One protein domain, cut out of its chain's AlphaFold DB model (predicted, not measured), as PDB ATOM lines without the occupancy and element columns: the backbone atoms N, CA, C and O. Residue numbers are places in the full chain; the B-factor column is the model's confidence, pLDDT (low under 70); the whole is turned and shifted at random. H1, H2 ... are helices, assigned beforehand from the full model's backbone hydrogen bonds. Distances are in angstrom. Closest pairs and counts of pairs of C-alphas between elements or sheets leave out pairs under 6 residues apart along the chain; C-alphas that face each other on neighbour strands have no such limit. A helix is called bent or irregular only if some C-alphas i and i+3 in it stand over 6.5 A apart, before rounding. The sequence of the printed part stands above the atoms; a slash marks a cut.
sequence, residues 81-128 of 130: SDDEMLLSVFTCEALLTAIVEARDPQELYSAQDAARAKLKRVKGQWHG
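What this domain is: This is residues 81 to 128 of the 130 residues of an uncharacterized protein of Burkholderia sp. b14 (UniProt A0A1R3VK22). Two long helices, H1 and H2, meet near one end of each and open away from each other as a flat V, a wide helical hairpin with a tight turn at its point. The far part of each arm stands free, residues 82 to 95 of H1 and residues 110 to 126 of H2, and the space between the two arms is open. The printed part has 48 residues with two named helices, H1 then H2, and no named strand; the class is all helix. The whole is loose, with a radius of gyration of the C-alphas of 13.8 A, and its C-alphas span 41 by 32 by 6 A.

Where its parts are: H1 takes residues 82 to 101 and measures 27.7 A from first to last C-alpha, beginning at C-alpha 82 at (-33.193, -18.378, -9.182) and ending at C-alpha 101 at (-51.040, -29.276, -27.378). Three residues follow as a tight link. H2, the longest helix with 22 residues, takes residues 105 to 126 and measures 32.4 A, ending at C-alpha 126 at (-50.430, -4.534, -4.721). Neither helix is bent.

How they stand to each other: H1 and H2 form a helical hairpin and run opposite ways at a steep tilt of 38 degrees. They touch with residues 97 to 101 of H1 and 107 to 108 of H2 alone. The closest C-alphas of the two are those of Val 100 and Leu 108, 6.4 A apart, while the centres are 17.0 A apart. In H1 every O i to N i+4 pair is within hydrogen-bond range; in H2, 17 of 18 are.

The domain as a whole: The two C-alphas farthest apart are those of Ala 102 and Gly 128, at 40.8 A. Residues 81 to 95 and 110 to 128 stand free. The printed part has no cut. The mean pLDDT of the printed part is 79.3, and residues 81 to 82 and 124 to 128 are under 70.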
ATOM      1  N   SER A  81     -30.905 -21.748  -6.823       55.78
ATOM      2  CA  SER A  81     -30.441 -20.635  -7.670       55.78
ATOM      3  C   SER A  81     -31.642 -20.155  -8.489       55.78
ATOM      4  O   SER A  81     -32.358 -21.020  -8.993       55.78
ATOM      5  N   ASP A  82     -31.971 -18.856  -8.505       65.56
ATOM      6  CA  ASP A  82     -33.193 -18.378  -9.182       65.56
ATOM      7  C   ASP A  82     -33.305 -19.011 -10.579       65.56
ATOM      8  O   ASP A  82     -34.379 -19.443 -10.983       65.56
ATOM      9  N   ASP A  83     -32.164 -19.214 -11.241       70.56
ATOM     10  CA  ASP A  83     -32.010 -19.936 -12.502       70.56
ATOM     11  C   ASP A  83     -32.432 -21.413 -12.454       70.56
ATOM     12  O   ASP A  83     -33.070 -21.889 -13.383       70.56
ATOM     13  N   GLU A  84     -32.118 -22.158 -11.397       76.62
ATOM     14  CA  GLU A  84     -32.531 -23.552 -11.200       76.62
ATOM     15  C   GLU A  84     -34.033 -23.660 -10.893       76.62
ATOM     16  O   GLU A  84     -34.717 -24.540 -11.426       76.62
ATOM     17  N   MET A  85     -34.580 -22.719 -10.113       79.69
ATOM     18  CA  MET A  85     -36.028 -22.625  -9.908       79.69
ATOM     19  C   MET A  85     -36.737 -22.298 -11.222       79.69
ATOM     20  O   MET A  85     -37.672 -22.999 -11.606       79.69
ATOM     21  N   LEU A  86     -36.272 -21.271 -11.934       80.88
ATOM     22  CA  LEU A  86     -36.803 -20.855 -13.228       80.88
ATOM     23  C   LEU A  86     -36.687 -21.980 -14.254       80.88
ATOM     24  O   LEU A  86     -37.661 -22.266 -14.944       80.88
ATOM     25  N   LEU A  87     -35.554 -22.682 -14.301       82.25
ATOM     26  CA  LEU A  87     -35.360 -23.846 -15.158       82.25
ATOM     27  C   LEU A  87     -36.377 -24.939 -14.832       82.25
ATOM     28  O   LEU A  87     -36.984 -25.484 -15.752       82.25
ATOM     29  N   SER A  88     -36.615 -25.241 -13.552       82.94
ATOM     30  CA  SER A  88     -37.611 -26.242 -13.154       82.94
ATOM     31  C   SER A  88     -39.034 -25.830 -13.553       82.94
ATOM     32  O   SER A  88     -39.789 -26.653 -14.074       82.94
ATOM     33  N   VAL A  89     -39.376 -24.547 -13.400       88.25
ATOM     34  CA  VAL A  89     -40.682 -23.991 -13.772       88.25
ATOM     35  C   VAL A  89     -40.869 -24.030 -15.287       88.25
ATOM     36  O   VAL A  89     -41.881 -24.553 -15.747       88.25
ATOM     37  N   PHE A  90     -39.888 -23.572 -16.068       87.56
ATOM     38  CA  PHE A  90     -39.941 -23.607 -17.534       87.56
ATOM     39  C   PHE A  90     -39.942 -25.034 -18.080       87.56
ATOM     40  O   PHE A  90     -40.635 -25.321 -19.053       87.56
ATOM     41  N   THR A  91     -39.222 -25.954 -17.436       89.25
ATOM     42  CA  THR A  91     -39.247 -27.371 -17.818       89.25
ATOM     43  C   THR A  91     -40.633 -27.968 -17.576       89.25
ATOM     44  O   THR A  91     -41.174 -28.636 -18.457       89.25
ATOM     45  N   CYS A  92     -41.248 -27.692 -16.423       87.38
ATOM     46  CA  CYS A  92     -42.623 -28.113 -16.148       87.38
ATOM     47  C   CYS A  92     -43.617 -27.494 -17.140       87.38
ATOM     48  O   CYS A  92     -44.484 -28.198 -17.654       87.38
ATOM     49  N   GLU A  93     -43.480 -26.201 -17.439       87.00
ATOM     50  CA  GLU A  93     -44.319 -25.497 -18.412       87.00
ATOM     51  C   GLU A  93     -44.213 -26.126 -19.805       87.00
ATOM     52  O   GLU A  93     -45.241 -26.406 -20.419       87.00
ATOM     53  N   ALA A  94     -42.998 -26.413 -20.279       87.94
ATOM     54  CA  ALA A  94     -42.764 -27.019 -21.586       87.94
ATOM     55  C   ALA A  94     -43.373 -28.427 -21.683       87.94
ATOM     56  O   ALA A  94     -44.026 -28.755 -22.675       87.94
ATOM     57  N   LEU A  95     -43.213 -29.249 -20.640       88.88
ATOM     58  CA  LEU A  95     -43.789 -30.595 -20.596       88.88
ATOM     59  C   LEU A  95     -45.321 -30.561 -20.589       88.88
ATOM     60  O   LEU A  95     -45.957 -31.299 -21.340       88.88
ATOM     61  N   LEU A  96     -45.922 -29.700 -19.767       86.56
ATOM     62  CA  LEU A  96     -47.379 -29.568 -19.692       86.56
ATOM     63  C   LEU A  96     -47.957 -28.980 -20.981       86.56
ATOM     64  O   LEU A  96     -48.979 -29.466 -21.457       86.56
ATOM     65  N   THR A  97     -47.275 -28.001 -21.578       85.12
ATOM     66  CA  THR A  97     -47.622 -27.432 -22.886       85.12
ATOM     67  C   THR A  97     -47.662 -28.513 -23.952       85.12
ATOM     68  O   THR A  97     -48.692 -28.683 -24.594       85.12
ATOM     69  N   ALA A  98     -46.609 -29.328 -24.061       85.19
ATOM     70  CA  ALA A  98     -46.556 -30.413 -25.035       85.19
ATOM     71  C   ALA A  98     -47.677 -31.454 -24.833       85.19
ATOM     72  O   ALA A  98     -48.241 -31.959 -25.803       85.19
ATOM     73  N   ILE A  99     -48.032 -31.768 -23.580       87.06
ATOM     74  CA  ILE A  99     -49.134 -32.693 -23.267       87.06
ATOM     75  C   ILE A  99     -50.488 -32.109 -23.686       87.06
ATOM     76  O   ILE A  99     -51.324 -32.837 -24.225       87.06
ATOM     77  N   VAL A 100     -50.718 -30.821 -23.417       86.31
ATOM     78  CA  VAL A 100     -51.984 -30.148 -23.737       86.31
ATOM     79  C   VAL A 100     -52.102 -29.915 -25.240       86.31
ATOM     80  O   VAL A 100     -53.129 -30.259 -25.805       86.31
ATOM     81  N   GLU A 101     -51.052 -29.450 -25.917       79.75
ATOM     82  CA  GLU A 101     -51.040 -29.276 -27.378       79.75
ATOM     83  C   GLU A 101     -51.326 -30.584 -28.126       79.75
ATOM     84  O   GLU A 101     -52.012 -30.571 -29.148       79.75
ATOM     85  N   ALA A 102     -50.859 -31.721 -27.601       83.38
ATOM     86  CA  ALA A 102     -51.146 -33.037 -28.166       83.38
ATOM     87  C   ALA A 102     -52.608 -33.491 -27.978       83.38
ATOM     88  O   ALA A 102     -53.044 -34.422 -28.658       83.38
ATOM     89  N   ARG A 103     -53.357 -32.882 -27.049       83.94
ATOM     90  CA  ARG A 103     -54.760 -33.215 -26.752       83.94
ATOM     91  C   ARG A 103     -55.728 -32.173 -27.303       83.94
ATOM     92  O   ARG A 103     -56.582 -32.518 -28.112       83.94
ATOM     93  N   ASP A 104     -55.591 -30.932 -26.851       84.75
ATOM     94  CA  ASP A 104     -56.379 -29.780 -27.274       84.75
ATOM     95  C   ASP A 104     -55.580 -28.470 -27.087       84.75
ATOM     96  O   ASP A 104     -55.429 -27.973 -25.965       84.75
ATOM     97  N   PRO A 105     -55.104 -27.851 -28.180       82.12
ATOM     98  CA  PRO A 105     -54.398 -26.575 -28.125       82.12
ATOM     99  C   PRO A 105     -55.223 -25.420 -27.540       82.12
ATOM    100  O   PRO A 105     -54.643 -24.466 -27.021       82.12
ATOM    101  N   GLN A 106     -56.561 -25.452 -27.617       82.00
ATOM    102  CA  GLN A 106     -57.395 -24.350 -27.121       82.00
ATOM    103  C   GLN A 106     -57.414 -24.262 -25.591       82.00
ATOM    104  O   GLN A 106     -57.492 -23.156 -25.043       82.00
ATOM    105  N   GLU A 107     -57.266 -25.390 -24.891       83.81
ATOM    106  CA  GLU A 107     -57.190 -25.412 -23.428       83.81
ATOM    107  C   GLU A 107     -55.971 -24.631 -22.920       83.81
ATOM    108  O   GLU A 107     -56.079 -23.887 -21.940       83.81
ATOM    109  N   LEU A 108     -54.844 -24.705 -23.636       81.00
ATOM    110  CA  LEU A 108     -53.622 -23.978 -23.294       81.00
ATOM    111  C   LEU A 108     -53.827 -22.461 -23.326       81.00
ATOM    112  O   LEU A 108     -53.485 -21.770 -22.362       81.00
ATOM    113  N   TYR A 109     -54.438 -21.940 -24.393       81.50
ATOM    114  CA  TYR A 109     -54.730 -20.509 -24.509       81.50
ATOM    115  C   TYR A 109     -55.688 -20.039 -23.408       81.50
ATOM    116  O   TYR A 109     -55.436 -19.024 -22.756       81.50
ATOM    117  N   SER A 110     -56.736 -20.820 -23.127       84.88
ATOM    118  CA  SER A 110     -57.701 -20.498 -22.070       84.88
ATOM    119  C   SER A 110     -57.053 -20.446 -20.676       84.88
ATOM    120  O   SER A 110     -57.342 -19.549 -19.874       84.88
ATOM    121  N   ALA A 111     -56.118 -21.361 -20.399       83.06
ATOM    122  CA  ALA A 111     -55.381 -21.419 -19.144       83.06
ATOM    123  C   ALA A 111     -54.411 -20.236 -19.002       83.06
ATOM    124  O   ALA A 111     -54.354 -19.615 -17.934       83.06
ATOM    125  N   GLN A 112     -53.700 -19.872 -20.076       84.12
ATOM    126  CA  GLN A 112     -52.815 -18.703 -20.093       84.12
ATOM    127  C   GLN A 112     -53.589 -17.395 -19.870       84.12
ATOM    128  O   GLN A 112     -53.147 -16.544 -19.089       84.12
ATOM    129  N   ASP A 113     -54.763 -17.235 -20.479       84.12
ATOM    130  CA  ASP A 113     -55.599 -16.045 -20.296       84.12
ATOM    131  C   ASP A 113     -56.160 -15.942 -18.872       84.12
ATOM    132  O   ASP A 113     -56.099 -14.873 -18.248       84.12
ATOM    133  N   ALA A 114     -56.618 -17.058 -18.295       81.69
ATOM    134  CA  ALA A 114     -57.054 -17.110 -16.901       81.69
ATOM    135  C   ALA A 114     -55.907 -16.789 -15.923       81.69
ATOM    136  O   ALA A 114     -56.107 -16.061 -14.941       81.69
ATOM    137  N   ALA A 115     -54.695 -17.282 -16.196       83.19
ATOM    138  CA  ALA A 115     -53.503 -16.990 -15.403       83.19
ATOM    139  C   ALA A 115     -53.112 -15.504 -15.486       83.19
ATOM    140  O   ALA A 115     -52.914 -14.858 -14.452       83.19
ATOM    141  N   ARG A 116     -53.092 -14.915 -16.691       83.25
ATOM    142  CA  ARG A 116     -52.832 -13.477 -16.902       83.25
ATOM    143  C   ARG A 116     -53.857 -12.600 -16.183       83.25
ATOM    144  O   ARG A 116     -53.485 -11.588 -15.587       83.25
ATOM    145  N   ALA A 117     -55.133 -12.986 -16.193       84.19
ATOM    146  CA  ALA A 117     -56.186 -12.271 -15.475       84.19
ATOM    147  C   ALA A 117     -55.976 -12.305 -13.950       84.19
ATOM    148  O   ALA A 117     -56.098 -11.270 -13.290       84.19
ATOM    149  N   LYS A 118     -55.605 -13.462 -13.385       80.44
ATOM    150  CA  LYS A 118     -55.260 -13.586 -11.957       80.44
ATOM    151  C   LYS A 118     -54.030 -12.749 -11.600       80.44
ATOM    152  O   LYS A 118     -54.073 -12.008 -10.620       80.44
ATOM    153  N   LEU A 119     -52.984 -12.786 -12.426       82.12
ATOM    154  CA  LEU A 119     -51.765 -12.007 -12.205       82.12
ATOM    155  C   LEU A 119     -52.041 -10.496 -12.201       82.12
ATOM    156  O   LEU A 119     -51.544  -9.781 -11.332       82.12
ATOM    157  N   LYS A 120     -52.876 -10.006 -13.128       82.19
ATOM    158  CA  LYS A 120     -53.304  -8.596 -13.159       82.19
ATOM    159  C   LYS A 120     -54.048  -8.185 -11.886       82.19
ATOM    160  O   LYS A 120     -53.805  -7.093 -11.388       82.19
ATOM    161  N   ARG A 121     -54.912  -9.047 -11.333       77.88
ATOM    162  CA  ARG A 121     -55.628  -8.770 -10.070       77.88
ATOM    163  C   ARG A 121     -54.678  -8.675  -8.881       77.88
ATOM    164  O   ARG A 121     -54.778  -7.723  -8.118       77.88
ATOM    165  N   VAL A 122     -53.739  -9.613  -8.767       78.75
ATOM    166  CA  VAL A 122     -52.744  -9.617  -7.683       78.75
ATOM    167  C   VAL A 122     -51.844  -8.382  -7.768       78.75
ATOM    168  O   VAL A 122     -51.679  -7.679  -6.777       78.75
ATOM    169  N   LYS A 123     -51.330  -8.047  -8.962       75.69
ATOM    170  CA  LYS A 123     -50.507  -6.838  -9.159       75.69
ATOM    171  C   LYS A 123     -51.291  -5.538  -8.935       75.69
ATOM    172  O   LYS A 123     -50.740  -4.598  -8.370       75.69
ATOM    173  N   GLY A 124     -52.560  -5.493  -9.342       69.69
ATOM    174  CA  GLY A 124     -53.448  -4.347  -9.124       69.69
ATOM    175  C   GLY A 124     -53.806  -4.128  -7.652       69.69
ATOM    176  O   GLY A 124     -53.842  -2.989  -7.206       69.69
ATOM    177  N   GLN A 125     -53.996  -5.199  -6.874       58.44
ATOM    178  CA  GLN A 125     -54.167  -5.118  -5.416       58.44
ATOM    179  C   GLN A 125     -52.899  -4.608  -4.720       58.44
ATOM    180  O   GLN A 125     -52.991  -3.823  -3.783       58.44
ATOM    181  N   TRP A 126     -51.726  -4.990  -5.228       48.88
ATOM    182  CA  TRP A 126     -50.430  -4.534  -4.721       48.88
ATOM    183  C   TRP A 126     -50.166  -3.034  -4.956       48.88
ATOM    184  O   TRP A 126     -49.475  -2.412  -4.163       48.88
ATOM    185  N   HIS A 127     -50.725  -2.440  -6.019       52.19
ATOM    186  CA  HIS A 127     -50.606  -1.000  -6.318       52.19
ATOM    187  C   HIS A 127     -51.728  -0.135  -5.706       52.19
ATOM    188  O   HIS A 127     -51.689   1.083  -5.840       52.19
ATOM    189  N   GLY A 128     -52.740  -0.739  -5.070       50.06
ATOM    190  CA  GLY A 128     -53.847  -0.034  -4.404       50.06
ATOM    191  C   GLY A 128     -53.702   0.086  -2.881       50.06
ATOM    192  O   GLY A 128     -54.601   0.607  -2.228       50.06
TER     193      GLY A 128